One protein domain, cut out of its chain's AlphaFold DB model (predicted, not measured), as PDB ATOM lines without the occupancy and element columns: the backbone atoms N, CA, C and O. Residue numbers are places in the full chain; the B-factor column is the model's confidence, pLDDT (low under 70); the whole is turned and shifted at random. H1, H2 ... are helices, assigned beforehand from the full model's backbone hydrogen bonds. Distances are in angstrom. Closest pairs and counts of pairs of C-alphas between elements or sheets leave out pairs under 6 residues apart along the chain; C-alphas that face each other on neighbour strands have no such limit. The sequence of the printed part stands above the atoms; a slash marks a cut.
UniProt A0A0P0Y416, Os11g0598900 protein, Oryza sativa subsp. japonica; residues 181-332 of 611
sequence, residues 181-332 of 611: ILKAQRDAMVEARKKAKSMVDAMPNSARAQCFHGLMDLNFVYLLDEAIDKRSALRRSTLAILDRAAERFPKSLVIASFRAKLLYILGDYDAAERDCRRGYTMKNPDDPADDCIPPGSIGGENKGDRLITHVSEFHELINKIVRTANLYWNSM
ATOM      1  N   ILE A 181     188.749  39.159 -18.216       66.21
ATOM      2  CA  ILE A 181     187.342  38.819 -17.951       66.21
ATOM      3  C   ILE A 181     187.070  38.834 -16.449       66.21
ATOM      4  O   ILE A 181     186.134  39.498 -16.018       66.21
ATOM      5  N   LEU A 182     187.896  38.162 -15.643       68.20
ATOM      6  CA  LEU A 182     187.715  38.127 -14.192       68.20
ATOM      7  C   LEU A 182     187.876  39.522 -13.580       68.20
ATOM      8  O   LEU A 182     187.116  39.903 -12.694       68.20
ATOM      9  N   LYS A 183     188.834  40.316 -14.078       74.47
ATOM     10  CA  LYS A 183     188.971  41.721 -13.683       74.47
ATOM     11  C   LYS A 183     187.720  42.523 -14.050       74.47
ATOM     12  O   LYS A 183     187.184  43.206 -13.187       74.47
ATOM     13  N   ALA A 184     187.219  42.398 -15.276       72.31
ATOM     14  CA  ALA A 184     186.005  43.082 -15.715       72.31
ATOM     15  C   ALA A 184     184.772  42.654 -14.901       72.31
ATOM     16  O   ALA A 184     183.951  43.497 -14.552       72.31
ATOM     17  N   GLN A 185     184.660  41.372 -14.541       78.50
ATOM     18  CA  GLN A 185     183.611  40.864 -13.655       78.50
ATOM     19  C   GLN A 185     183.730  41.446 -12.245       78.50
ATOM     20  O   GLN A 185     182.728  41.883 -11.686       78.50
ATOM     21  N   ARG A 186     184.942  41.516 -11.678       80.18
ATOM     22  CA  ARG A 186     185.185  42.174 -10.382       80.18
ATOM     23  C   ARG A 186     184.815  43.651 -10.425       80.18
ATOM     24  O   ARG A 186     184.085  44.101  -9.550       80.18
ATOM     25  N   ASP A 187     185.270  44.382 -11.439       82.07
ATOM     26  CA  ASP A 187     184.973  45.807 -11.612       82.07
ATOM     27  C   ASP A 187     183.456  46.026 -11.773       82.07
ATOM     28  O   ASP A 187     182.873  46.898 -11.124       82.07
ATOM     29  N   ALA A 188     182.779  45.166 -12.541       82.48
ATOM     30  CA  ALA A 188     181.323  45.165 -12.649       82.48
ATOM     31  C   ALA A 188     180.636  44.867 -11.306       82.48
ATOM     32  O   ALA A 188     179.632  45.505 -10.986       82.48
ATOM     33  N   MET A 189     181.171  43.949 -10.493       86.24
ATOM     34  CA  MET A 189     180.630  43.651  -9.162       86.24
ATOM     35  C   MET A 189     180.867  44.779  -8.157       86.24
ATOM     36  O   MET A 189     180.009  45.017  -7.310       86.24
ATOM     37  N   VAL A 190     181.968  45.529  -8.260       88.48
ATOM     38  CA  VAL A 190     182.176  46.750  -7.462       88.48
ATOM     39  C   VAL A 190     181.075  47.767  -7.760       88.48
ATOM     40  O   VAL A 190     180.475  48.318  -6.834       88.48
ATOM     41  N   GLU A 191     180.765  47.990  -9.037       88.14
ATOM     42  CA  GLU A 191     179.691  48.900  -9.436       88.14
ATOM     43  C   GLU A 191     178.301  48.368  -9.056       88.14
ATOM     44  O   GLU A 191     177.465  49.130  -8.563       88.14
ATOM     45  N   ALA A 192     178.052  47.064  -9.196       87.40
ATOM     46  CA  ALA A 192     176.804  46.436  -8.757       87.40
ATOM     47  C   ALA A 192     176.598  46.579  -7.240       87.40
ATOM     48  O   ALA A 192     175.510  46.947  -6.797       87.40
ATOM     49  N   ARG A 193     177.655  46.386  -6.443       91.23
ATOM     50  CA  ARG A 193     177.642  46.570  -4.987       91.23
ATOM     51  C   ARG A 193     177.329  48.013  -4.591       91.23
ATOM     52  O   ARG A 193     176.502  48.232  -3.707       91.23
ATOM     53  N   LYS A 194     177.932  49.008  -5.259       93.19
ATOM     54  CA  LYS A 194     177.611  50.432  -5.036       93.19
ATOM     55  C   LYS A 194     176.145  50.732  -5.348       93.19
ATOM     56  O   LYS A 194     175.470  51.350  -4.530       93.19
ATOM     57  N   LYS A 195     175.635  50.248  -6.485       91.41
ATOM     58  CA  LYS A 195     174.223  50.412  -6.872       91.41
ATOM     59  C   LYS A 195     173.272  49.753  -5.877       91.41
ATOM     60  O   LYS A 195     172.271  50.359  -5.510       91.41
ATOM     61  N   ALA A 196     173.593  48.547  -5.410       92.96
ATOM     62  CA  ALA A 196     172.796  47.847  -4.410       92.96
ATOM     63  C   ALA A 196     172.753  48.610  -3.078       92.96
ATOM     64  O   ALA A 196     171.691  48.723  -2.469       92.96
ATOM     65  N   LYS A 197     173.872  49.219  -2.664       94.42
ATOM     66  CA  LYS A 197     173.899  50.111  -1.502       94.42
ATOM     67  C   LYS A 197     173.019  51.350  -1.704       94.42
ATOM     68  O   LYS A 197     172.176  51.627  -0.860       94.42
ATOM     69  N   SER A 198     173.147  52.048  -2.834       95.09
ATOM     70  CA  SER A 198     172.285  53.198  -3.150       95.09
ATOM     71  C   SER A 198     170.798  52.831  -3.184       95.09
ATOM     72  O   SER A 198     169.957  53.630  -2.785       95.09
ATOM     73  N   MET A 199     170.463  51.616  -3.625       90.88
ATOM     74  CA  MET A 199     169.093  51.104  -3.598       90.88
ATOM     75  C   MET A 199     168.577  50.920  -2.167       90.88
ATOM     76  O   MET A 199     167.433  51.266  -1.893       90.88
ATOM     77  N   VAL A 200     169.413  50.433  -1.246       94.14
ATOM     78  CA  VAL A 200     169.077  50.371   0.185       94.14
ATOM     79  C   VAL A 200     168.867  51.767   0.771       94.14
ATOM     80  O   VAL A 200     167.911  51.962   1.517       94.14
ATOM     81  N   ASP A 201     169.706  52.740   0.413       93.73
ATOM     82  CA  ASP A 201     169.569  54.121   0.892       93.73
ATOM     83  C   ASP A 201     168.266  54.770   0.379       93.73
ATOM     84  O   ASP A 201     167.589  55.482   1.120       93.73
ATOM     85  N   ALA A 202     167.876  54.478  -0.866       95.17
ATOM     86  CA  ALA A 202     166.626  54.953  -1.463       95.17
ATOM     87  C   ALA A 202     165.380  54.209  -0.945       95.17
ATOM     88  O   ALA A 202     164.298  54.789  -0.863       95.17
ATOM     89  N   MET A 203     165.513  52.924  -0.606       92.37
ATOM     90  CA  MET A 203     164.414  52.044  -0.195       92.37
ATOM     91  C   MET A 203     164.733  51.339   1.133       92.37
ATOM     92  O   MET A 203     164.783  50.106   1.193       92.37
ATOM     93  N   PRO A 204     164.916  52.085   2.235       90.28
ATOM     94  CA  PRO A 204     165.441  51.515   3.473       90.28
ATOM     95  C   PRO A 204     164.482  50.498   4.116       90.28
ATOM     96  O   PRO A 204     164.932  49.580   4.800       90.28
ATOM     97  N   ASN A 205     163.173  50.613   3.855       92.05
ATOM     98  CA  ASN A 205     162.123  49.710   4.342       92.05
ATOM     99  C   ASN A 205     161.849  48.500   3.423       92.05
ATOM    100  O   ASN A 205     160.833  47.837   3.594       92.05
ATOM    101  N   SER A 206     162.726  48.201   2.462       93.43
ATOM    102  CA  SER A 206     162.594  47.027   1.593       93.43
ATOM    103  C   SER A 206     163.536  45.907   2.037       93.43
ATOM    104  O   SER A 206     164.756  46.023   1.894       93.43
ATOM    105  N   ALA A 207     162.978  44.804   2.543       93.51
ATOM    106  CA  ALA A 207     163.739  43.597   2.877       93.51
ATOM    107  C   ALA A 207     164.432  43.016   1.635       93.51
ATOM    108  O   ALA A 207     165.629  42.729   1.682       93.51
ATOM    109  N   ARG A 208     163.747  42.989   0.482       92.81
ATOM    110  CA  ARG A 208     164.355  42.641  -0.813       92.81
ATOM    111  C   ARG A 208     165.563  43.522  -1.153       92.81
ATOM    112  O   ARG A 208     166.585  43.008  -1.591       92.81
ATOM    113  N   ALA A 209     165.510  44.837  -0.929       92.27
ATOM    114  CA  ALA A 209     166.678  45.694  -1.176       92.27
ATOM    115  C   ALA A 209     167.865  45.320  -0.265       92.27
ATOM    116  O   ALA A 209     169.007  45.284  -0.727       92.27
ATOM    117  N   GLN A 210     167.607  44.969   1.003       94.31
ATOM    118  CA  GLN A 210     168.650  44.485   1.917       94.31
ATOM    119  C   GLN A 210     169.243  43.145   1.467       94.31
ATOM    120  O   GLN A 210     170.466  42.997   1.440       94.31
ATOM    121  N   CYS A 211     168.404  42.182   1.068       92.85
ATOM    122  CA  CYS A 211     168.853  40.910   0.503       92.85
ATOM    123  C   CYS A 211     169.710  41.132  -0.750       92.85
ATOM    124  O   CYS A 211     170.719  40.453  -0.928       92.85
ATOM    125  N   PHE A 212     169.352  42.108  -1.593       92.91
ATOM    126  CA  PHE A 212     170.072  42.393  -2.835       92.91
ATOM    127  C   PHE A 212     171.462  42.929  -2.533       92.91
ATOM    128  O   PHE A 212     172.450  42.479  -3.109       92.91
ATOM    129  N   HIS A 213     171.542  43.849  -1.575       94.99
ATOM    130  CA  HIS A 213     172.805  44.371  -1.085       94.99
ATOM    131  C   HIS A 213     173.689  43.268  -0.494       94.99
ATOM    132  O   HIS A 213     174.860  43.183  -0.864       94.99
ATOM    133  N   GLY A 214     173.129  42.384   0.338       94.49
ATOM    134  CA  GLY A 214     173.847  41.224   0.871       94.49
ATOM    135  C   GLY A 214     174.349  40.276  -0.225       94.49
ATOM    136  O   GLY A 214     175.501  39.855  -0.187       94.49
ATOM    137  N   LEU A 215     173.529  39.991  -1.241       92.73
ATOM    138  CA  LEU A 215     173.893  39.105  -2.352       92.73
ATOM    139  C   LEU A 215     174.990  39.706  -3.240       92.73
ATOM    140  O   LEU A 215     175.931  39.009  -3.610       92.73
ATOM    141  N   MET A 216     174.906  40.997  -3.574       93.17
ATOM    142  CA  MET A 216     175.951  41.663  -4.360       93.17
ATOM    143  C   MET A 216     177.271  41.758  -3.585       93.17
ATOM    144  O   MET A 216     178.341  41.640  -4.179       93.17
ATOM    145  N   ASP A 217     177.208  41.932  -2.261       94.73
ATOM    146  CA  ASP A 217     178.386  41.870  -1.395       94.73
ATOM    147  C   ASP A 217     179.002  40.461  -1.376       94.73
ATOM    148  O   ASP A 217     180.203  40.329  -1.605       94.73
ATOM    149  N   LEU A 218     178.181  39.414  -1.214       94.77
ATOM    150  CA  LEU A 218     178.617  38.015  -1.286       94.77
ATOM    151  C   LEU A 218     179.284  37.702  -2.633       94.77
ATOM    152  O   LEU A 218     180.382  37.157  -2.651       94.77
ATOM    153  N   ASN A 219     178.668  38.096  -3.752       90.23
ATOM    154  CA  ASN A 219     179.207  37.871  -5.097       90.23
ATOM    155  C   ASN A 219     180.532  38.611  -5.322       90.23
ATOM    156  O   ASN A 219     181.448  38.085  -5.955       90.23
ATOM    157  N   PHE A 220     180.673  39.825  -4.783       92.04
ATOM    158  CA  PHE A 220     181.951  40.531  -4.807       92.04
ATOM    159  C   PHE A 220     183.027  39.768  -4.019       92.04
ATOM    160  O   PHE A 220     184.140  39.594  -4.517       92.04
ATOM    161  N   VAL A 221     182.697  39.286  -2.815       93.01
ATOM    162  CA  VAL A 221     183.617  38.503  -1.976       93.01
ATOM    163  C   VAL A 221     183.979  37.168  -2.634       93.01
ATOM    164  O   VAL A 221     185.145  36.776  -2.607       93.01
ATOM    165  N   TYR A 222     183.018  36.506  -3.278       90.53
ATOM    166  CA  TYR A 222     183.209  35.280  -4.053       90.53
ATOM    167  C   TYR A 222     184.283  35.451  -5.134       90.53
ATOM    168  O   TYR A 222     185.186  34.624  -5.243       90.53
ATOM    169  N   LEU A 223     184.248  36.569  -5.865       88.48
ATOM    170  CA  LEU A 223     185.199  36.859  -6.938       88.48
ATOM    171  C   LEU A 223     186.579  37.323  -6.455       88.48
ATOM    172  O   LEU A 223     187.462  37.515  -7.296       88.48
ATOM    173  N   LEU A 224     186.807  37.530  -5.154       88.46
ATOM    174  CA  LEU A 224     188.148  37.844  -4.647       88.46
ATOM    175  C   LEU A 224     189.146  36.739  -5.010       88.46
ATOM    176  O   LEU A 224     188.777  35.579  -5.192       88.46
ATOM    177  N   ASP A 225     190.417  37.127  -5.118       84.89
ATOM    178  CA  ASP A 225     191.513  36.225  -5.471       84.89
ATOM    179  C   ASP A 225     191.488  34.934  -4.636       84.89
ATOM    180  O   ASP A 225     191.208  34.971  -3.437       84.89
ATOM    181  N   GLU A 226     191.744  33.789  -5.270       85.08
ATOM    182  CA  GLU A 226     191.715  32.482  -4.603       85.08
ATOM    183  C   GLU A 226     192.751  32.379  -3.479       85.08
ATOM    184  O   GLU A 226     192.533  31.650  -2.511       85.08
ATOM    185  N   ALA A 227     193.844  33.148  -3.552       87.25
ATOM    186  CA  ALA A 227     194.840  33.209  -2.489       87.25
ATOM    187  C   ALA A 227     194.331  33.922  -1.221       87.25
ATOM    188  O   ALA A 227     194.927  33.756  -0.152       87.25
ATOM    189  N   ILE A 228     193.255  34.713  -1.321       89.96
ATOM    190  CA  ILE A 228     192.678  35.478  -0.212       89.96
ATOM    191  C   ILE A 228     191.668  34.608   0.545       89.96
ATOM    192  O   ILE A 228     190.671  34.163  -0.023       89.96
ATOM    193  N   ASP A 229     191.883  34.444   1.856       92.72
ATOM    194  CA  ASP A 229     190.868  33.888   2.756       92.72
ATOM    195  C   ASP A 229     189.660  34.836   2.834       92.72
ATOM    196  O   ASP A 229     189.752  35.978   3.302       92.72
ATOM    197  N   LYS A 230     188.506  34.348   2.378       95.08
ATOM    198  CA  LYS A 230     187.269  35.126   2.282       95.08
ATOM    199  C   LYS A 230     186.615  35.363   3.645       95.08
ATOM    200  O   LYS A 230     185.797  36.278   3.753       95.08
ATOM    201  N   ARG A 231     187.006  34.638   4.705       94.94
ATOM    202  CA  ARG A 231     186.415  34.716   6.058       94.94
ATOM    203  C   ARG A 231     186.266  36.143   6.573       94.94
ATOM    204  O   ARG A 231     185.204  36.537   7.051       94.94
ATOM    205  N   SER A 232     187.342  36.922   6.488       93.58
ATOM    206  CA  SER A 232     187.369  38.275   7.044       93.58
ATOM    207  C   SER A 232     186.431  39.229   6.298       93.58
ATOM    208  O   SER A 232     185.767  40.058   6.921       93.58
ATOM    209  N   ALA A 233     186.350  39.094   4.971       95.18
ATOM    210  CA  ALA A 233     185.437  39.879   4.149       95.18
ATOM    211  C   ALA A 233     183.982  39.468   4.416       95.18
ATOM    212  O   ALA A 233     183.183  40.321   4.789       95.18
ATOM    213  N   LEU A 234     183.678  38.166   4.371       97.24
ATOM    214  CA  LEU A 234     182.350  37.627   4.685       97.24
ATOM    215  C   LEU A 234     181.834  38.107   6.050       97.24
ATOM    216  O   LEU A 234     180.704  38.580   6.147       97.24
ATOM    217  N   ARG A 235     182.665  38.049   7.099       96.43
ATOM    218  CA  ARG A 235     182.270  38.473   8.452       96.43
ATOM    219  C   ARG A 235     182.106  39.991   8.572       96.43
ATOM    220  O   ARG A 235     181.116  40.454   9.126       96.43
ATOM    221  N   ARG A 236     183.056  40.790   8.070       96.39
ATOM    222  CA  ARG A 236     183.026  42.256   8.263       96.39
ATOM    223  C   ARG A 236     182.086  42.993   7.317       96.39
ATOM    224  O   ARG A 236     181.628  44.075   7.677       96.39
ATOM    225  N   SER A 237     181.829  42.466   6.119       95.96
ATOM    226  CA  SER A 237     180.928  43.105   5.156       95.96
ATOM    227  C   SER A 237     179.599  42.373   5.052       95.96
ATOM    228  O   SER A 237     178.580  42.935   5.450       95.96
ATOM    229  N   THR A 238     179.599  41.128   4.577       97.54
ATOM    230  CA  THR A 238     178.364  40.431   4.200       97.54
ATOM    231  C   THR A 238     177.488  40.145   5.417       97.54
ATOM    232  O   THR A 238     176.312  40.510   5.428       97.54
ATOM    233  N   LEU A 239     178.065  39.583   6.484       98.32
ATOM    234  CA  LEU A 239     177.333  39.285   7.715       98.32
ATOM    235  C   LEU A 239     176.843  40.569   8.383       98.32
ATOM    236  O   LEU A 239     175.673  40.655   8.725       98.32
ATOM    237  N   ALA A 240     177.679  41.608   8.449       97.79
ATOM    238  CA  ALA A 240     177.282  42.895   9.014       97.79
ATOM    239  C   ALA A 240     176.094  43.545   8.272       97.79
ATOM    240  O   ALA A 240     175.297  44.256   8.885       97.79
ATOM    241  N   ILE A 241     175.967  43.342   6.954       96.87
ATOM    242  CA  ILE A 241     174.781  43.767   6.188       96.87
ATOM    243  C   ILE A 241     173.556  42.950   6.614       96.87
ATOM    244  O   ILE A 241     172.509  43.534   6.895       96.87
ATOM    245  N   LEU A 242     173.694  41.625   6.691       97.34
ATOM    246  CA  LEU A 242     172.599  40.722   7.042       97.34
ATOM    247  C   LEU A 242     172.153  40.839   8.503       97.34
ATOM    248  O   LEU A 242     170.971  40.652   8.770       97.34
ATOM    249  N   ASP A 243     173.041  41.184   9.433       97.91
ATOM    250  CA  ASP A 243     172.689  41.439  10.834       97.91
ATOM    251  C   ASP A 243     171.748  42.643  10.939       97.91
ATOM    252  O   ASP A 243     170.645  42.523  11.472       97.91
ATOM    253  N   ARG A 244     172.106  43.768  10.307       96.50
ATOM    254  CA  ARG A 244     171.232  44.954  10.239       96.50
ATOM    255  C   ARG A 244     169.906  44.654   9.538       96.50
ATOM    256  O   ARG A 244     168.861  45.169   9.933       96.50
ATOM    257  N   ALA A 245     169.938  43.835   8.488       96.16
ATOM    258  CA  ALA A 245     168.731  43.419   7.786       96.16
ATOM    259  C   ALA A 245     167.827  42.555   8.683       96.16
ATOM    260  O   ALA A 245     166.621  42.773   8.725       96.16
ATOM    261  N   ALA A 246     168.405  41.618   9.435       96.30
ATOM    262  CA  ALA A 246     167.671  40.725  10.324       96.30
ATOM    263  C   ALA A 246     167.045  41.453  11.518       96.30
ATOM    264  O   ALA A 246     165.942  41.098  11.930       96.30
ATOM    265  N   GLU A 247     167.715  42.476  12.051       95.93
ATOM    266  CA  GLU A 247     167.159  43.348  13.091       95.93
ATOM    267  C   GLU A 247     165.944  44.134  12.583       95.93
ATOM    268  O   GLU A 247     164.943  44.265  13.286       95.93
ATOM    269  N   ARG A 248     166.013  44.639  11.345       96.02
ATOM    270  CA  ARG A 248     164.951  45.459  10.749       96.02
ATOM    271  C   ARG A 248     163.765  44.645  10.236       96.02
ATOM    272  O   ARG A 248     162.634  45.123  10.288       96.02
ATOM    273  N   PHE A 249     164.016  43.432   9.750       96.30
ATOM    274  CA  PHE A 249     163.018  42.553   9.139       96.30
ATOM    275  C   PHE A 249     163.001  41.180   9.827       96.30
ATOM    276  O   PHE A 249     163.305  40.158   9.207       96.30
ATOM    277  N   PRO A 250     162.625  41.117  11.119       94.65
ATOM    278  CA  PRO A 250     162.700  39.885  11.904       94.65
ATOM    279  C   PRO A 250     161.749  38.780  11.418       94.65
ATOM    280  O   PRO A 250     161.915  37.630  11.824       94.65
ATOM    281  N   LYS A 251     160.765  39.114  10.568       95.53
ATOM    282  CA  LYS A 251     159.778  38.190   9.985       95.53
ATOM    283  C   LYS A 251     160.142  37.659   8.589       95.53
ATOM    284  O   LYS A 251     159.414  36.826   8.050       95.53
ATOM    285  N   SER A 252     161.275  38.092   8.034       95.14
ATOM    286  CA  SER A 252     161.761  37.629   6.734       95.14
ATOM    287  C   SER A 252     162.503  36.299   6.866       95.14
ATOM    288  O   SER A 252     163.607  36.228   7.426       95.14
ATOM    289  N   LEU A 253     161.926  35.228   6.312       94.09
ATOM    290  CA  LEU A 253     162.598  33.925   6.243       94.09
ATOM    291  C   LEU A 253     163.771  33.924   5.258       94.09
ATOM    292  O   LEU A 253     164.743  33.210   5.492       94.09
ATOM    293  N   VAL A 254     163.730  34.763   4.218       93.50
ATOM    294  CA  VAL A 254     164.826  34.902   3.245       93.50
ATOM    295  C   VAL A 254     166.075  35.454   3.933       93.50
ATOM    296  O   VAL A 254     167.156  34.878   3.807       93.50
ATOM    297  N   ILE A 255     165.931  36.522   4.727       95.02
ATOM    298  CA  ILE A 255     167.043  37.094   5.501       95.02
ATOM    299  C   ILE A 255     167.539  36.099   6.554       95.02
ATOM    300  O   ILE A 255     168.750  35.948   6.729       95.02
ATOM    301  N   ALA A 256     166.632  35.400   7.246       95.45
ATOM    302  CA  ALA A 256     167.009  34.388   8.230       95.45
ATOM    303  C   ALA A 256     167.797  33.225   7.598       95.45
ATOM    304  O   ALA A 256     168.840  32.853   8.128       95.45
ATOM    305  N   SER A 257     167.349  32.700   6.450       94.11
ATOM    306  CA  SER A 257     168.033  31.635   5.698       94.11
ATOM    307  C   SER A 257     169.404  32.092   5.204       94.11
ATOM    308  O   SER A 257     170.403  31.418   5.456       94.11
ATOM    309  N   PHE A 258     169.492  33.280   4.594       94.85
ATOM    310  CA  PHE A 258     170.769  33.838   4.140       94.85
ATOM    311  C   PHE A 258     171.746  33.992   5.319       94.85
ATOM    312  O   PHE A 258     172.879  33.507   5.268       94.85
ATOM    313  N   ARG A 259     171.302  34.596   6.425       96.82
ATOM    314  CA  ARG A 259     172.151  34.800   7.605       96.82
ATOM    315  C   ARG A 259     172.604  33.477   8.224       96.82
ATOM    316  O   ARG A 259     173.794  33.327   8.487       96.82
ATOM    317  N   ALA A 260     171.712  32.495   8.364       96.97
ATOM    318  CA  ALA A 260     172.057  31.169   8.876       96.97
ATOM    319  C   ALA A 260     173.107  30.462   8.002       96.97
ATOM    320  O   ALA A 260     174.100  29.952   8.520       96.97
ATOM    321  N   LYS A 261     172.925  30.482   6.675       96.32
ATOM    322  CA  LYS A 261     173.872  29.913   5.702       96.32
ATOM    323  C   LYS A 261     175.251  30.570   5.803       96.32
ATOM    324  O   LYS A 261     176.268  29.880   5.804       96.32
ATOM    325  N   LEU A 262     175.301  31.894   5.956       97.15
ATOM    326  CA  LEU A 262     176.560  32.618   6.121       97.15
ATOM    327  C   LEU A 262     177.246  32.308   7.462       97.15
ATOM    328  O   LEU A 262     178.458  32.103   7.493       97.15
ATOM    329  N   LEU A 263     176.481  32.239   8.554       97.03
ATOM    330  CA  LEU A 263     176.990  31.854   9.875       97.03
ATOM    331  C   LEU A 263     177.565  30.431   9.861       97.03
ATOM    332  O   LEU A 263     178.614  30.201  10.454       97.03
ATOM    333  N   TYR A 264     176.940  29.505   9.127       95.82
ATOM    334  CA  TYR A 264     177.469  28.154   8.927       95.82
ATOM    335  C   TYR A 264     178.839  28.166   8.234       95.82
ATOM    336  O   TYR A 264     179.778  27.569   8.753       95.82
ATOM    337  N   ILE A 265     178.988  28.894   7.115       94.59
ATOM    338  CA  ILE A 265     180.279  29.029   6.405       94.59
ATOM    339  C   ILE A 265     181.356  29.612   7.326       94.59
ATOM    340  O   ILE A 265     182.510  29.194   7.299       94.59
ATOM    341  N   LEU A 266     180.982  30.587   8.156       94.81
ATOM    342  CA  LEU A 266     181.888  31.249   9.093       94.81
ATOM    343  C   LEU A 266     182.266  30.391  10.312       94.81
ATOM    344  O   LEU A 266     183.095  30.843  11.108       94.81
ATOM    345  N   GLY A 267     181.692  29.191  10.442       93.76
ATOM    346  CA  GLY A 267     181.906  28.273  11.558       93.76
ATOM    347  C   GLY A 267     181.102  28.616  12.813       93.76
ATOM    348  O   GLY A 267     181.290  27.974  13.841       93.76
ATOM    349  N   ASP A 268     180.186  29.587  12.761       94.49
ATOM    350  CA  ASP A 268     179.365  30.027  13.897       94.49
ATOM    351  C   ASP A 268     178.110  29.139  14.034       94.49
ATOM    352  O   ASP A 268     176.966  29.596  13.930       94.49
ATOM    353  N   TYR A 269     178.319  27.836  14.257       94.80
ATOM    354  CA  TYR A 269     177.278  26.802  14.188       94.80
ATOM    355  C   TYR A 269     176.118  27.017  15.165       94.80
ATOM    356  O   TYR A 269     174.962  26.764  14.822       94.80
ATOM    357  N   ASP A 270     176.392  27.499  16.384       92.60
ATOM    358  CA  ASP A 270     175.331  27.791  17.354       92.60
ATOM    359  C   ASP A 270     174.418  28.922  16.867       92.60
ATOM    360  O   ASP A 270     173.195  28.808  16.947       92.60
ATOM    361  N   ALA A 271     174.994  29.984  16.300       94.40
ATOM    362  CA  ALA A 271     174.226  31.095  15.757       94.40
ATOM    363  C   ALA A 271     173.443  30.686  14.499       94.40
ATOM    364  O   ALA A 271     172.267  31.033  14.388       94.40
ATOM    365  N   ALA A 272     174.060  29.903  13.607       95.90
ATOM    366  CA  ALA A 272     173.405  29.366  12.416       95.90
ATOM    367  C   ALA A 272     172.171  28.527  12.780       95.90
ATOM    368  O   ALA A 272     171.073  28.777  12.283       95.90
ATOM    369  N   GLU A 273     172.315  27.585  13.716       93.65
ATOM    370  CA  GLU A 273     171.197  26.755  14.165       93.65
ATOM    371  C   GLU A 273     170.099  27.583  14.850       93.65
ATOM    372  O   GLU A 273     168.910  27.340  14.620       93.65
ATOM    373  N   ARG A 274     170.463  28.566  15.686       91.22
ATOM    374  CA  ARG A 274     169.476  29.447  16.336       91.22
ATOM    375  C   ARG A 274     168.621  30.187  15.313       91.22
ATOM    376  O   ARG A 274     167.413  30.295  15.516       91.22
ATOM    377  N   ASP A 275     169.214  30.645  14.216       91.87
ATOM    378  CA  ASP A 275     168.478  31.294  13.131       91.87
ATOM    379  C   ASP A 275     167.544  30.331  12.397       91.87
ATOM    380  O   ASP A 275     166.382  30.677  12.177       91.87
ATOM    381  N   CYS A 276     168.001  29.110  12.100       93.27
ATOM    382  CA  CYS A 276     167.145  28.063  11.537       93.27
ATOM    383  C   CYS A 276     165.926  27.802  12.432       93.27
ATOM    384  O   CYS A 276     164.784  27.819  11.972       93.27
ATOM    385  N   ARG A 277     166.151  27.622  13.739       88.19
ATOM    386  CA  ARG A 277     165.092  27.377  14.733       88.19
ATOM    387  C   ARG A 277     164.140  28.558  14.890       88.19
ATOM    388  O   ARG A 277     162.934  28.363  15.059       88.19
ATOM    389  N   ARG A 278     164.661  29.785  14.826       89.73
ATOM    390  CA  ARG A 278     163.828  30.990  14.800       89.73
ATOM    391  C   ARG A 278     162.920  30.980  13.574       89.73
ATOM    392  O   ARG A 278     161.750  31.308  13.714       89.73
ATOM    393  N   GLY A 279     163.435  30.564  12.416       88.36
ATOM    394  CA  GLY A 279     162.653  30.363  11.195       88.36
ATOM    395  C   GLY A 279     161.500  29.374  11.388       88.36
ATOM    396  O   GLY A 279     160.357  29.718  11.103       88.36
ATOM    397  N   TYR A 280     161.771  28.198  11.967       83.76
ATOM    398  CA  TYR A 280     160.751  27.174  12.259       83.76
ATOM    399  C   TYR A 280     159.612  27.654  13.160       83.76
ATOM    400  O   TYR A 280     158.458  27.289  12.966       83.76
ATOM    401  N   THR A 281     159.950  28.426  14.191       85.46
ATOM    402  CA  THR A 281     159.006  28.834  15.244       85.46
ATOM    403  C   THR A 281     158.423  30.226  15.011       85.46
ATOM    404  O   THR A 281     157.728  30.774  15.872       85.46
ATOM    405  N   MET A 282     158.703  30.814  13.845       90.07
ATOM    406  CA  MET A 282     158.272  32.157  13.502       90.07
ATOM    407  C   MET A 282     156.748  32.228  13.403       90.07
ATOM    408  O   MET A 282     156.115  31.524  12.620       90.07
ATOM    409  N   LYS A 283     156.145  33.126  14.184       89.44
ATOM    410  CA  LYS A 283     154.705  33.384  14.127       89.44
ATOM    411  C   LYS A 283     154.400  34.361  12.997       89.44
ATOM    412  O   LYS A 283     154.888  35.491  13.029       89.44
ATOM    413  N   ASN A 284     153.542  33.951  12.064       90.84
ATOM    414  CA  ASN A 284     153.111  34.750  10.913       90.84
ATOM    415  C   ASN A 284     154.299  35.316  10.101       90.84
ATOM    416  O   ASN A 284     154.442  36.541  10.047       90.84
ATOM    417  N   PRO A 285     155.155  34.454   9.515       94.15
ATOM    418  CA  PRO A 285     156.250  34.896   8.651       94.15
ATOM    419  C   PRO A 285     155.724  35.675   7.439       94.15
ATOM    420  O   PRO A 285     154.604  35.422   6.966       94.15
ATOM    421  N   ASP A 286     156.536  36.603   6.935       93.86
ATOM    422  CA  ASP A 286     156.259  37.311   5.682       93.86
ATOM    423  C   ASP A 286     156.298  36.319   4.507       93.86
ATOM    424  O   ASP A 286     156.839  35.215   4.631       93.86
ATOM    425  N   ASP A 287     155.658  36.649   3.382       93.85
ATOM    426  CA  ASP A 287     155.723  35.772   2.212       93.85
ATOM    427  C   ASP A 287     157.144  35.821   1.618       93.85
ATOM    428  O   ASP A 287     157.600  36.898   1.232       93.85
ATOM    429  N   PRO A 288     157.860  34.686   1.497       92.73
ATOM    430  CA  PRO A 288     159.208  34.686   0.937       92.73
ATOM    431  C   PRO A 288     159.305  35.278  -0.477       92.73
ATOM    432  O   PRO A 288     160.360  35.793  -0.851       92.73
ATOM    433  N   ALA A 289     158.219  35.248  -1.262       90.35
ATOM    434  CA  ALA A 289     158.183  35.871  -2.586       90.35
ATOM    435  C   ALA A 289     158.450  37.387  -2.538       90.35
ATOM    436  O   ALA A 289     159.060  37.939  -3.461       90.35
ATOM    437  N   ASP A 290     158.063  38.059  -1.453       89.92
ATOM    438  CA  ASP A 290     158.236  39.505  -1.296       89.92
ATOM    439  C   ASP A 290     159.710  39.896  -1.117       89.92
ATOM    440  O   ASP A 290     160.126  40.972  -1.550       89.92
ATOM    441  N   ASP A 291     160.535  38.974  -0.619       90.99
ATOM    442  CA  ASP A 291     161.936  39.232  -0.273       90.99
ATOM    443  C   ASP A 291     162.938  38.531  -1.198       90.99
ATOM    444  O   ASP A 291     164.117  38.890  -1.219       90.99
ATOM    445  N   CYS A 292     162.483  37.540  -1.972       84.24
ATOM    446  CA  CYS A 292     163.343  36.705  -2.807       84.24
ATOM    447  C   CYS A 292     164.095  37.473  -3.899       84.24
ATOM    448  O   CYS A 292     163.633  38.491  -4.432       84.24
ATOM    449  N   ILE A 293     165.278  36.951  -4.240       77.36
ATOM    450  CA  ILE A 293     166.151  37.504  -5.277       77.36
ATOM    451  C   ILE A 293     166.733  36.374  -6.128       77.36
ATOM    452  O   ILE A 293     167.326  35.451  -5.567       77.36
ATOM    453  N   PRO A 294     166.629  36.466  -7.466       77.42
ATOM    454  CA  PRO A 294     165.743  37.386  -8.195       77.42
ATOM    455  C   PRO A 294     164.257  37.153  -7.836       77.42
ATOM    456  O   PRO A 294     163.929  36.098  -7.301       77.42
ATOM    457  N   PRO A 295     163.348  38.109  -8.101       76.74
ATOM    458  CA  PRO A 295     161.918  37.889  -7.892       76.74
ATOM    459  C   PRO A 295     161.437  36.603  -8.579       76.74
ATOM    460  O   PRO A 295     161.771  36.361  -9.737       76.74
ATOM    461  N   GLY A 296     160.672  35.785  -7.855       76.65
ATOM    462  CA  GLY A 296     160.202  34.480  -8.330       76.65
ATOM    463  C   GLY A 296     161.230  33.346  -8.234       76.65
ATOM    464  O   GLY A 296     160.958  32.258  -8.727       76.65
ATOM    465  N   SER A 297     162.396  33.558  -7.607       79.31
ATOM    466  CA  SER A 297     163.413  32.501  -7.457       79.31
ATOM    467  C   SER A 297     163.034  31.396  -6.472       79.31
ATOM    468  O   SER A 297     163.589  30.302  -6.541       79.31
ATOM    469  N   ILE A 298     162.102  31.665  -5.556       81.01
ATOM    470  CA  ILE A 298     161.592  30.672  -4.608       81.01
ATOM    471  C   ILE A 298     160.401  29.960  -5.243       81.01
ATOM    472  O   ILE A 298     159.408  30.600  -5.592       81.01
ATOM    473  N   GLY A 299     160.506  28.637  -5.368       78.39
ATOM    474  CA  GLY A 299     159.428  27.790  -5.873       78.39
ATOM    475  C   GLY A 299     158.238  27.697  -4.912       78.39
ATOM    476  O   GLY A 299     158.392  27.861  -3.704       78.39
ATOM    477  N   GLY A 300     157.058  27.409  -5.461       82.32
ATOM    478  CA  GLY A 300     155.798  27.285  -4.723       82.32
ATOM    479  C   GLY A 300     154.749  28.280  -5.215       82.32
ATOM    480  O   GLY A 300     155.015  29.481  -5.314       82.32
ATOM    481  N   GLU A 301     153.549  27.788  -5.528       85.06
ATOM    482  CA  GLU A 301     152.476  28.594  -6.126       85.06
ATOM    483  C   GLU A 301     151.865  29.552  -5.101       85.06
ATOM    484  O   GLU A 301     151.656  30.740  -5.364       85.06
ATOM    485  N   ASN A 302     151.648  29.055  -3.885       92.06
ATOM    486  CA  ASN A 302     151.075  29.820  -2.787       92.06
ATOM    487  C   ASN A 302     152.096  30.066  -1.662       92.06
ATOM    488  O   ASN A 302     153.192  29.503  -1.634       92.06
ATOM    489  N   LYS A 303     151.720  30.931  -0.712       90.81
ATOM    490  CA  LYS A 303     152.558  31.280   0.442       90.81
ATOM    491  C   LYS A 303     152.981  30.045   1.243       90.81
ATOM    492  O   LYS A 303     154.129  29.963   1.655       90.81
ATOM    493  N   GLY A 304     152.066  29.102   1.471       90.30
ATOM    494  CA  GLY A 304     152.328  27.885   2.241       90.30
ATOM    495  C   GLY A 304     153.451  27.048   1.632       90.30
ATOM    496  O   GLY A 304     154.393  26.698   2.341       90.30
ATOM    497  N   ASP A 305     153.409  26.826   0.319       91.43
ATOM    498  CA  ASP A 305     154.436  26.059  -0.398       91.43
ATOM    499  C   ASP A 305     155.819  26.716  -0.279       91.43
ATOM    500  O   ASP A 305     156.804  26.053   0.046       91.43
ATOM    501  N   ARG A 306     155.887  28.045  -0.447       91.00
ATOM    502  CA  ARG A 306     157.137  28.814  -0.306       91.00
ATOM    503  C   ARG A 306     157.699  28.768   1.115       91.00
ATOM    504  O   ARG A 306     158.915  28.714   1.307       91.00
ATOM    505  N   LEU A 307     156.830  28.778   2.129       91.30
ATOM    506  CA  LEU A 307     157.243  28.596   3.523       91.30
ATOM    507  C   LEU A 307     157.816  27.191   3.747       91.30
ATOM    508  O   LEU A 307     158.857  27.065   4.392       91.30
ATOM    509  N   ILE A 308     157.192  26.151   3.180       89.09
ATOM    510  CA  ILE A 308     157.689  24.768   3.252       89.09
ATOM    511  C   ILE A 308     159.081  24.655   2.615       89.09
ATOM    512  O   ILE A 308     159.952  23.998   3.188       89.09
ATOM    513  N   THR A 309     159.341  25.335   1.493       87.84
ATOM    514  CA  THR A 309     160.680  25.374   0.880       87.84
ATOM    515  C   THR A 309     161.742  25.868   1.863       87.84
ATOM    516  O   THR A 309     162.748  25.188   2.060       87.84
ATOM    517  N   HIS A 310     161.517  26.990   2.552       87.11
ATOM    518  CA  HIS A 310     162.477  27.487   3.545       87.11
ATOM    519  C   HIS A 310     162.587  26.607   4.788       87.11
ATOM    520  O   HIS A 310     163.677  26.447   5.332       87.11
ATOM    521  N   VAL A 311     161.481  26.018   5.240       86.71
ATOM    522  CA  VAL A 311     161.493  25.037   6.334       86.71
ATOM    523  C   VAL A 311     162.402  23.852   5.987       86.71
ATOM    524  O   VAL A 311     163.185  23.418   6.835       86.71
ATOM    525  N   SER A 312     162.367  23.377   4.740       88.46
ATOM    526  CA  SER A 312     163.285  22.347   4.239       88.46
ATOM    527  C   SER A 312     164.734  22.839   4.181       88.46
ATOM    528  O   SER A 312     165.621  22.133   4.652       88.46
ATOM    529  N   GLU A 313     164.995  24.067   3.718       89.00
ATOM    530  CA  GLU A 313     166.354  24.637   3.738       89.00
ATOM    531  C   GLU A 313     166.935  24.723   5.161       89.00
ATOM    532  O   GLU A 313     168.107  24.412   5.387       89.00
ATOM    533  N   PHE A 314     166.125  25.139   6.141       91.70
ATOM    534  CA  PHE A 314     166.543  25.167   7.541       91.70
ATOM    535  C   PHE A 314     166.837  23.759   8.058       91.70
ATOM    536  O   PHE A 314     167.824  23.575   8.771       91.70
ATOM    537  N   HIS A 315     166.025  22.770   7.674       88.97
ATOM    538  CA  HIS A 315     166.254  21.370   8.023       88.97
ATOM    539  C   HIS A 315     167.594  20.869   7.485       88.97
ATOM    540  O   HIS A 315     168.391  20.280   8.214       88.97
ATOM    541  N   GLU A 316     167.854  21.128   6.206       90.56
ATOM    542  CA  GLU A 316     169.088  20.736   5.534       90.56
ATOM    543  C   GLU A 316     170.309  21.378   6.186       90.56
ATOM    544  O   GLU A 316     171.307  20.694   6.416       90.56
ATOM    545  N   LEU A 317     170.227  22.660   6.551       93.01
ATOM    546  CA  LEU A 317     171.330  23.344   7.215       93.01
ATOM    547  C   LEU A 317     171.580  22.804   8.630       93.01
ATOM    548  O   LEU A 317     172.735  22.591   8.999       93.01
ATOM    549  N   ILE A 318     170.529  22.507   9.406       91.37
ATOM    550  CA  ILE A 318     170.677  21.826  10.705       91.37
ATOM    551  C   ILE A 318     171.331  20.453  10.508       91.37
ATOM    552  O   ILE A 318     172.271  20.114  11.225       91.37
ATOM    553  N   ASN A 319     170.910  19.689   9.500       90.37
ATOM    554  CA  ASN A 319     171.519  18.397   9.187       90.37
ATOM    555  C   ASN A 319     172.990  18.528   8.776       90.37
ATOM    556  O   ASN A 319     173.793  17.672   9.145       90.37
ATOM    557  N   LYS A 320     173.374  19.593   8.059       92.05
ATOM    558  CA  LYS A 320     174.787  19.898   7.787       92.05
ATOM    559  C   LYS A 320     175.558  20.136   9.087       92.05
ATOM    560  O   LYS A 320     176.595  19.512   9.279       92.05
ATOM    561  N   ILE A 321     175.023  20.929  10.021       93.12
ATOM    562  CA  ILE A 321     175.642  21.154  11.343       93.12
ATOM    563  C   ILE A 321     175.806  19.836  12.112       93.12
ATOM    564  O   ILE A 321     176.884  19.563  12.635       93.12
ATOM    565  N   VAL A 322     174.768  18.994  12.149       91.05
ATOM    566  CA  VAL A 322     174.806  17.678  12.813       91.05
ATOM    567  C   VAL A 322     175.853  16.764  12.171       91.05
ATOM    568  O   VAL A 322     176.615  16.112  12.882       91.05
ATOM    569  N   ARG A 323     175.953  16.739  10.836       89.90
ATOM    570  CA  ARG A 323     176.982  15.964  10.122       89.90
ATOM    571  C   ARG A 323     178.390  16.454  10.448       89.90
ATOM    572  O   ARG A 323     179.243  15.630  10.767       89.90
ATOM    573  N   THR A 324     178.626  17.765  10.422       91.62
ATOM    574  CA  THR A 324     179.919  18.359  10.795       91.62
ATOM    575  C   THR A 324     180.271  18.031  12.244       91.62
ATOM    576  O   THR A 324     181.402  17.650  12.532       91.62
ATOM    577  N   ALA A 325     179.292  18.084  13.149       91.92
ATOM    578  CA  ALA A 325     179.478  17.703  14.542       91.92
ATOM    579  C   ALA A 325     179.786  16.211  14.715       91.92
ATOM    580  O   ALA A 325     180.610  15.866  15.553       91.92
ATOM    581  N   ASN A 326     179.187  15.329  13.910       91.07
ATOM    582  CA  ASN A 326     179.488  13.898  13.941       91.07
ATOM    583  C   ASN A 326     180.920  13.619  13.473       91.07
ATOM    584  O   ASN A 326     181.634  12.835  14.090       91.07
ATOM    585  N   LEU A 327     181.368  14.279  12.400       90.84
ATOM    586  CA  LEU A 327     182.753  14.172  11.934       90.84
ATOM    587  C   LEU A 327     183.737  14.659  13.005       90.84
ATOM    588  O   LEU A 327     184.717  13.975  13.286       90.84
ATOM    589  N   TYR A 328     183.432  15.790  13.645       91.65
ATOM    590  CA  TYR A 328     184.245  16.341  14.725       91.65
ATOM    591  C   TYR A 328     184.280  15.426  15.956       91.65
ATOM    592  O   TYR A 328     185.353  15.094  16.453       91.65
ATOM    593  N   TRP A 329     183.122  14.928  16.394       90.24
ATOM    594  CA  TRP A 329     183.019  13.942  17.470       90.24
ATOM    595  C   TRP A 329     183.889  12.716  17.184       90.24
ATOM    596  O   TRP A 329     184.674  12.301  18.032       90.24
ATOM    597  N   ASN A 330     183.820  12.193  15.957       90.41
ATOM    598  CA  ASN A 330     184.598  11.028  15.546       90.41
ATOM    599  C   ASN A 330     186.112  11.290  15.467       90.41
ATOM    600  O   ASN A 330     186.881  10.335  15.563       90.41
ATOM    601  N   SER A 331     186.548  12.549  15.350       90.60
ATOM    602  CA  SER A 331     187.969  12.920  15.441       90.60
ATOM    603  C   SER A 331     188.504  13.047  16.872       90.60
ATOM    604  O   SER A 331     189.717  13.003  17.054       90.60
ATOM    605  N   MET A 332     187.635  13.168  17.883       90.87
ATOM    606  CA  MET A 332     188.060  13.197  19.289       90.87
ATOM    607  C   MET A 332     188.557  11.822  19.748       90.87
ATOM    608  O   MET A 332     187.995  10.797  19.344       90.87
TER     609      MET A 332
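This is residues 181 to 332 of the 611 residues of the protein "Os11g0598900 protein" of Oryza sativa subsp. japonica (UniProt A0A0P0Y416). Up-and-down helices are stacked side by side in a zigzag from H1 at one end to H5 and H7 at the other, with H4 in the core. H7, the longest helix, packs on H4 and H5, and its last residues, 326 to 331, stick out with Met 332. The 152 printed residues hold seven named helices, H1 to H7, and no named strand; the class is all helix. The whole is compact, with a radius of gyration of the C-alphas of 16.2 A and spans of 43 by 42 by 26 A.

H1, residues 181 to 202, begins at C-alpha (187.342, 38.819, -17.951) and is 31.0 A long. H2 is residues 207 to 222, 22.3 A; H3, residues 231 to 248, 24.5 A, has a kink of 30 degrees near residue 239. H4 is residues 253 to 265, H5 269 to 280 and H6 288 to 291. H7, residues 303 to 331, is 42.6 A long and ends at C-alpha (187.969, 12.920, 15.441).

H1 touches H2 in a helical hairpin, closest at the C-alphas of Ala 196 and His 213, 4.8 A, and is apart from H3 to H7. H2, H3, H4, H5 and H7 form an up-and-down bundle, each running against the one before. H2 and H3 touch at 3 degrees, a shallow tilt, closest at the C-alphas of Gly 214 and Thr 238, 5.7 A. H4 is the hub, touching five helices; the C-alphas of Ala 260 and Ala 272 in H5 are its closest there, 4.2 A. H7 touches H5 with residues 311 to 321 alone, closest at the C-alphas of Phe 314 and Cys 276, 5.0 A. H6 touches H2, closest at the C-alphas of Asp 291 and Arg 208, 4.2 A. Every O i to N i+4 pair is within hydrogen-bond range in H1, H2, H4, H5 and H7, and 11 of 14 in H3; H6 is too short for such a pair.

The C-alphas farthest apart, of Ala 202 and Met 332, are 51.3 A apart. The printed part has no cut; the link from H6 to H7 is long. Residues 181 to 182 have pLDDT under 70.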